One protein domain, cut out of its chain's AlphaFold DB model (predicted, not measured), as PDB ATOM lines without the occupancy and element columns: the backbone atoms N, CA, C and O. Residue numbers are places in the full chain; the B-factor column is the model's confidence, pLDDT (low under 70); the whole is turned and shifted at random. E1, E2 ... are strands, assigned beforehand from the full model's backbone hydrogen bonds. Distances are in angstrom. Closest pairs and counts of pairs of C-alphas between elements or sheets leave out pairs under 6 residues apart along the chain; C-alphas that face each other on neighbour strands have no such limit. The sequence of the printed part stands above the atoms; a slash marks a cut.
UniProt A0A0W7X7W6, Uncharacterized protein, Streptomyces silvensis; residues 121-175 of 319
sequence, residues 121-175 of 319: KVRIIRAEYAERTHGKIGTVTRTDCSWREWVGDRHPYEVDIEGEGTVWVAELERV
ATOM      1  N   LYS A 121     -35.748  29.859  -2.614       92.75
ATOM      2  CA  LYS A 121     -37.147  30.237  -2.826       92.75
ATOM      3  C   LYS A 121     -38.024  28.999  -2.689       92.75
ATOM      4  O   LYS A 121     -37.770  27.951  -3.282       92.75
ATOM      5  N   VAL A 122     -39.060  29.111  -1.871       94.25
ATOM      6  CA  VAL A 122     -39.906  27.978  -1.493       94.25
ATOM      7  C   VAL A 122     -41.368  28.382  -1.463       94.25
ATOM      8  O   VAL A 122     -41.705  29.498  -1.074       94.25
ATOM      9  N   ARG A 123     -42.241  27.455  -1.845       93.81
ATOM     10  CA  ARG A 123     -43.684  27.537  -1.660       93.81
ATOM     11  C   ARG A 123     -44.046  26.881  -0.336       93.81
ATOM     12  O   ARG A 123     -43.620  25.762  -0.045       93.81
ATOM     13  N   ILE A 124     -44.850  27.574   0.457       95.25
ATOM     14  CA  ILE A 124     -45.314  27.093   1.757       95.25
ATOM     15  C   ILE A 124     -46.432  26.074   1.537       95.25
ATOM     16  O   ILE A 124     -47.510  26.435   1.065       95.25
ATOM     17  N   ILE A 125     -46.178  24.811   1.884       94.31
ATOM     18  CA  ILE A 125     -47.171  23.731   1.783       94.31
ATOM     19  C   ILE A 125     -47.951  23.610   3.088       94.31
ATOM     20  O   ILE A 125     -49.178  23.552   3.065       94.31
ATOM     21  N   ARG A 126     -47.248  23.624   4.228       93.44
ATOM     22  CA  ARG A 126     -47.876  23.516   5.547       93.44
ATOM     23  C   ARG A 126     -47.189  24.393   6.581       93.44
ATOM     24  O   ARG A 126     -46.028  24.171   6.921       93.44
ATOM     25  N   ALA A 127     -47.945  25.341   7.116       93.25
ATOM     26  CA  ALA A 127     -47.595  26.164   8.269       93.25
ATOM     27  C   ALA A 127     -48.826  26.322   9.177       93.25
ATOM     28  O   ALA A 127     -49.757  27.049   8.827       93.25
ATOM     29  N   GLU A 128     -48.850  25.607  10.300       90.81
ATOM     30  CA  GLU A 128     -49.865  25.749  11.356       90.81
ATOM     31  C   GLU A 128     -49.857  27.182  11.931       90.81
ATOM     32  O   GLU A 128     -48.779  27.757  12.107       90.81
ATOM     33  N   TYR A 129     -51.033  27.776  12.194       88.06
ATOM     34  CA  TYR A 129     -51.252  29.183  12.617       88.06
ATOM     35  C   TYR A 129     -50.896  30.266  11.595       88.06
ATOM     36  O   TYR A 129     -51.091  31.463  11.839       88.06
ATOM     37  N   ALA A 130     -50.386  29.865  10.436       91.94
ATOM     38  CA  ALA A 130     -50.129  30.739   9.306       91.94
ATOM     39  C   ALA A 130     -50.793  30.187   8.038       91.94
ATOM     40  O   ALA A 130     -50.241  30.304   6.946       91.94
ATOM     41  N   GLU A 131     -51.999  29.626   8.147       94.38
ATOM     42  CA  GLU A 131     -52.726  28.988   7.038       94.38
ATOM     43  C   GLU A 131     -52.978  29.957   5.884       94.38
ATOM     44  O   GLU A 131     -52.923  29.588   4.714       94.38
ATOM     45  N   ARG A 132     -53.128  31.248   6.205       94.50
ATOM     46  CA  ARG A 132     -53.200  32.341   5.220       94.50
ATOM     47  C   ARG A 132     -51.962  32.466   4.317       94.50
ATOM     48  O   ARG A 132     -51.988  33.266   3.386       94.50
ATOM     49  N   THR A 133     -50.870  31.765   4.627       95.81
ATOM     50  CA  THR A 133     -49.613  31.764   3.863       95.81
ATOM     51  C   THR A 133     -49.421  30.517   3.006       95.81
ATOM     52  O   THR A 133     -48.492  30.484   2.203       95.81
ATOM     53  N   HIS A 134     -50.302  29.514   3.110       95.00
ATOM     54  CA  HIS A 134     -50.234  28.323   2.258       95.00
ATOM     55  C   HIS A 134     -50.326  28.723   0.777       95.00
ATOM     56  O   HIS A 134     -51.133  29.568   0.391       95.00
ATOM     57  N   GLY A 135     -49.457  28.144  -0.051       89.56
ATOM     58  CA  GLY A 135     -49.317  28.463  -1.473       89.56
ATOM     59  C   GLY A 135     -48.477  29.708  -1.784       89.56
ATOM     60  O   GLY A 135     -48.084  29.879  -2.941       89.56
ATOM     61  N   LYS A 136     -48.150  30.549  -0.792       94.00
ATOM     62  CA  LYS A 136     -47.269  31.709  -0.997       94.00
ATOM     63  C   LYS A 136     -45.820  31.279  -1.161       94.00
ATOM     64  O   LYS A 136     -45.407  30.234  -0.655       94.00
ATOM     65  N   ILE A 137     -45.064  32.115  -1.867       94.69
ATOM     66  CA  ILE A 137     -43.630  31.945  -2.079       94.69
ATOM     67  C   ILE A 137     -42.885  32.867  -1.117       94.69
ATOM     68  O   ILE A 137     -43.242  34.034  -0.970       94.69
ATOM     69  N   GLY A 138     -41.848  32.340  -0.478       95.00
ATOM     70  CA  GLY A 138     -40.935  33.108   0.359       95.00
ATOM     71  C   GLY A 138     -39.498  32.621   0.222       95.00
ATOM     72  O   GLY A 138     -39.203  31.714  -0.558       95.00
ATOM     73  N   THR A 139     -38.596  33.240   0.976       95.69
ATOM     74  CA  THR A 139     -37.183  32.854   1.051       95.69
ATOM     75  C   THR A 139     -36.906  32.173   2.381       95.69
ATOM     76  O   THR A 139     -37.225  32.715   3.437       95.69
ATOM     77  N   VAL A 140     -36.282  30.997   2.350       96.12
ATOM     78  CA  VAL A 140     -35.872  30.294   3.571       96.12
ATOM     79  C   VAL A 140     -34.794  31.100   4.285       96.12
ATOM     80  O   VAL A 140     -33.718  31.329   3.737       96.12
ATOM     81  N   THR A 141     -35.049  31.496   5.526       96.31
ATOM     82  CA  THR A 141     -34.081  32.218   6.361       96.31
ATOM     83  C   THR A 141     -33.401  31.302   7.376       96.31
ATOM     84  O   THR A 141     -32.260  31.569   7.757       96.31
ATOM     85  N   ARG A 142     -34.045  30.193   7.777       94.75
ATOM     86  CA  ARG A 142     -33.484  29.169   8.683       94.75
ATOM     87  C   ARG A 142     -34.025  27.769   8.389       94.75
ATOM     88  O   ARG A 142     -35.155  27.619   7.936       94.75
ATOM     89  N   THR A 143     -33.233  26.740   8.693       92.75
ATOM     90  CA  THR A 143     -33.545  25.316   8.418       92.75
ATOM     91  C   THR A 143     -33.402  24.394   9.636       92.75
ATOM     92  O   THR A 143     -33.626  23.188   9.543       92.75
ATOM     93  N   ASP A 144     -33.032  24.942  10.794       88.00
ATOM     94  CA  ASP A 144     -32.732  24.205  12.025       88.00
ATOM     95  C   ASP A 144     -33.735  24.489  13.151       88.00
ATOM     96  O   ASP A 144     -33.451  24.320  14.340       88.00
ATOM     97  N   CYS A 145     -34.934  24.923  12.783       85.62
ATOM     98  CA  CYS A 145     -35.885  25.468  13.728       85.62
ATOM     99  C   CYS A 145     -36.438  24.348  14.629       85.62
ATOM    100  O   CYS A 145     -36.666  23.196  14.227       85.62
ATOM    101  N   SER A 146     -36.586  24.674  15.911       82.00
ATOM    102  CA  SER A 146     -37.093  23.761  16.938       82.00
ATOM    103  C   SER A 146     -38.516  24.102  17.372       82.00
ATOM    104  O   SER A 146     -39.043  23.424  18.257       82.00
ATOM    105  N   TRP A 147     -39.126  25.121  16.756       83.88
ATOM    106  CA  TRP A 147     -40.477  25.553  17.079       83.88
ATOM    107  C   TRP A 147     -41.474  24.418  16.839       83.88
ATOM    108  O   TRP A 147     -41.399  23.677  15.850       83.88
ATOM    109  N   ARG A 148     -42.360  24.250  17.816       79.50
ATOM    110  CA  ARG A 148     -43.410  23.240  17.855       79.50
ATOM    111  C   ARG A 148     -44.597  23.857  18.560       79.50
ATOM    112  O   ARG A 148     -44.422  24.372  19.663       79.50
ATOM    113  N   GLU A 149     -45.773  23.721  17.972       63.41
ATOM    114  CA  GLU A 149     -46.999  24.064  18.681       63.41
ATOM    115  C   GLU A 149     -47.442  22.905  19.587       63.41
ATOM    116  O   GLU A 149     -47.649  23.072  20.789       63.41
ATOM    117  N   TRP A 150     -47.531  21.698  19.025       75.62
ATOM    118  CA  TRP A 150     -47.953  20.491  19.738       75.62
ATOM    119  C   TRP A 150     -46.913  19.374  19.607       75.62
ATOM    120  O   TRP A 150     -46.016  19.396  18.757       75.62
ATOM    121  N   VAL A 151     -47.022  18.353  20.461       63.22
ATOM    122  CA  VAL A 151     -46.160  17.163  20.392       63.22
ATOM    123  C   VAL A 151     -46.389  16.453  19.056       63.22
ATOM    124  O   VAL A 151     -47.396  15.783  18.869       63.22
ATOM    125  N   GLY A 152     -45.433  16.599  18.140       64.06
ATOM    126  CA  GLY A 152     -45.460  15.975  16.814       64.06
ATOM    127  C   GLY A 152     -45.431  16.970  15.656       64.06
ATOM    128  O   GLY A 152     -45.023  16.586  14.566       64.06
ATOM    129  N   ASP A 153     -45.747  18.243  15.901       78.81
ATOM    130  CA  ASP A 153     -45.833  19.257  14.850       78.81
ATOM    131  C   ASP A 153     -44.600  20.162  14.848       78.81
ATOM    132  O   ASP A 153     -44.556  21.224  15.466       78.81
ATOM    133  N   ARG A 154     -43.516  19.662  14.254       84.38
ATOM    134  CA  ARG A 154     -42.256  20.402  14.161       84.38
ATOM    135  C   ARG A 154     -42.267  21.279  12.919       84.38
ATOM    136  O   ARG A 154     -42.493  20.773  11.828       84.38
ATOM    137  N   HIS A 155     -41.897  22.543  13.096       90.19
ATOM    138  CA  HIS A 155     -41.659  23.479  12.004       90.19
ATOM    139  C   HIS A 155     -40.152  23.703  11.896       90.19
ATOM    140  O   HIS A 155     -39.607  24.504  12.656       90.19
ATOM    141  N   PRO A 156     -39.431  22.940  11.053       91.19
ATOM    142  CA  PRO A 156     -37.981  23.042  10.967       91.19
ATOM    143  C   PRO A 156     -37.510  24.256  10.158       91.19
ATOM    144  O   PRO A 156     -36.322  24.572  10.210       91.19
ATOM    145  N   TYR A 157     -38.404  24.964   9.467       94.94
ATOM    146  CA  TYR A 157     -38.041  26.073   8.591       94.94
ATOM    147  C   TYR A 157     -38.577  27.415   9.091       94.94
ATOM    148  O   TYR A 157     -39.672  27.484   9.644       94.94
ATOM    149  N   GLU A 158     -37.820  28.481   8.842       96.50
ATOM    150  CA  GLU A 158     -38.299  29.865   8.877       96.50
ATOM    151  C   GLU A 158     -38.268  30.409   7.456       96.50
ATOM    152  O   GLU A 158     -37.268  30.236   6.750       96.50
ATOM    153  N   VAL A 159     -39.357  31.038   7.027       97.00
ATOM    154  CA  VAL A 159     -39.501  31.592   5.681       97.00
ATOM    155  C   VAL A 159     -39.934  33.043   5.781       97.00
ATOM    156  O   VAL A 159     -40.936  33.344   6.423       97.00
ATOM    157  N   ASP A 160     -39.187  33.931   5.133       97.31
ATOM    158  CA  ASP A 160     -39.559  35.332   4.958       97.31
ATOM    159  C   ASP A 160     -40.453  35.486   3.727       97.31
ATOM    160  O   ASP A 160     -40.084  35.084   2.617       97.31
ATOM    161  N   ILE A 161     -41.644  36.040   3.938       96.00
ATOM    162  CA  ILE A 161     -42.606  36.358   2.888       96.00
ATOM    163  C   ILE A 161     -42.577  37.870   2.702       96.00
ATOM    164  O   ILE A 161     -42.912  38.633   3.613       96.00
ATOM    165  N   GLU A 162     -42.204  38.305   1.502       90.69
ATOM    166  CA  GLU A 162     -42.079  39.721   1.175       90.69
ATOM    167  C   GLU A 162     -43.376  40.487   1.490       90.69
ATOM    168  O   GLU A 162     -44.467  40.116   1.060       90.69
ATOM    169  N   GLY A 163     -43.258  41.545   2.298       90.88
ATOM    170  CA  GLY A 163     -44.386  42.374   2.735       90.88
ATOM    171  C   GLY A 163     -45.255  41.788   3.857       90.88
ATOM    172  O   GLY A 163     -46.096  42.506   4.397       90.88
ATOM    173  N   GLU A 164     -45.050  40.528   4.255       93.19
ATOM    174  CA  GLU A 164     -45.850  39.853   5.291       93.19
ATOM    175  C   GLU A 164     -45.047  39.387   6.512       93.19
ATOM    176  O   GLU A 164     -45.651  39.076   7.544       93.19
ATOM    177  N   GLY A 165     -43.713  39.397   6.421       95.50
ATOM    178  CA  GLY A 165     -42.791  39.025   7.494       95.50
ATOM    179  C   GLY A 165     -42.447  37.534   7.506       95.50
ATOM    180  O   GLY A 165     -42.699  36.813   6.540       95.50
ATOM    181  N   THR A 166     -41.867  37.064   8.614       96.75
ATOM    182  CA  THR A 166     -41.399  35.679   8.737       96.75
ATOM    183  C   THR A 166     -42.457  34.739   9.313       96.75
ATOM    184  O   THR A 166     -43.246  35.106  10.187       96.75
ATOM    185  N   VAL A 167     -42.465  33.497   8.828       96.62
ATOM    186  CA  VAL A 167     -43.330  32.415   9.311       96.62
ATOM    187  C   VAL A 167     -42.547  31.125   9.536       96.62
ATOM    188  O   VAL A 167     -41.616  30.809   8.795       96.62
ATOM    189  N   TRP A 168     -42.941  30.356  10.553       95.56
ATOM    190  CA  TRP A 168     -42.397  29.020  10.804       95.56
ATOM    191  C   TRP A 168     -43.157  27.993   9.975       95.56
ATOM    192  O   TRP A 168     -44.381  27.909  10.061       95.56
ATOM    193  N   VAL A 169     -42.442  27.175   9.211       94.31
ATOM    194  CA  VAL A 169     -43.036  26.274   8.223       94.31
ATOM    195  C   VAL A 169     -42.636  24.827   8.498       94.31
ATOM    196  O   VAL A 169     -41.475  24.529   8.792       94.31
ATOM    197  N   ALA A 170     -43.616  23.929   8.418       91.50
ATOM    198  CA  ALA A 170     -43.445  22.493   8.596       91.50
ATOM    199  C   ALA A 170     -43.065  21.799   7.282       91.50
ATOM    200  O   ALA A 170     -42.145  20.984   7.260       91.50
ATOM    201  N   GLU A 171     -43.742  22.155   6.187       91.38
ATOM    202  CA  GLU A 171     -43.519  21.563   4.866       91.38
ATOM    203  C   GLU A 171     -43.377  22.638   3.791       91.38
ATOM    204  O   GLU A 171     -44.176  23.576   3.704       91.38
ATOM    205  N   LEU A 172     -42.352  22.465   2.962       93.19
ATOM    206  CA  LEU A 172     -41.978  23.362   1.880       93.19
ATOM    207  C   LEU A 172     -41.839  22.584   0.581       93.19
ATOM    208  O   LEU A 172     -41.385  21.440   0.567       93.19
ATOM    209  N   GLU A 173     -42.157  23.252  -0.515       90.19
ATOM    210  CA  GLU A 173     -41.790  22.831  -1.859       90.19
ATOM    211  C   GLU A 173     -40.762  23.827  -2.392       90.19
ATOM    212  O   GLU A 173     -41.010  25.032  -2.397       90.19
ATOM    213  N   ARG A 174     -39.590  23.347  -2.817       89.69
ATOM    214  CA  ARG A 174     -38.615  24.202  -3.501       89.69
ATOM    215  C   ARG A 174     -39.249  24.720  -4.782       89.69
ATOM    216  O   ARG A 174     -39.752  23.935  -5.582       89.69
ATOM    217  N   VAL A 175     -39.221  26.031  -4.959       88.00
ATOM    218  CA  VAL A 175     -39.571  26.644  -6.231       88.00
ATOM    219  C   VAL A 175     -38.243  26.926  -6.891       88.00
ATOM    220  O   VAL A 175     -37.487  27.778  -6.425       88.00
TER     221      VAL A 175
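AT A GLANCE: This is residues 121 to 175 of the 319 residues of an uncharacterized protein of Streptomyces silvensis (UniProt A0A0W7X7W6). One strongly twisted sheet of five strands is folded back on itself, a half-closed barrel in which E4 and E3 face E1 and E5, with E2 as hinge; a long loop, residues 143 to 156, extends from one end. The printed part has 55 residues, under half in strands E1 to E5, and no named helix: all strand, order E4 E3 E2 E1 E5, antiparallel. It is compact, radius of gyration of the C-alphas 10.0 A, spanning 29 by 21 by 18 A.

HOW THE PARTS SIT: E1, residues 121 to 126, E2, 137 to 142, E3, 157 to 161, and E4, 165 to 169, form a meander, each strand the antiparallel neighbour of the one before. Within hydrogen-bond range are N 138 and O 122, 2.9 A, N 141 and O 158, 2.8 A, and N 159 and O 167, 2.9 A. E5, residues 171 to 174, is antiparallel to E1, with N 123 and O 173 2.8 A apart.

IN THESE COORDINATES: E1, 15.2 A long, begins at C-alpha 121 (-37.147, 30.237, -2.826); E5 ends at C-alpha 174 (-38.615, 24.202, -3.501).

THE WHOLE: The printed part has no cut. The link E2 to E3 is long; there residues 149 and 151 to 152 have pLDDT under 70.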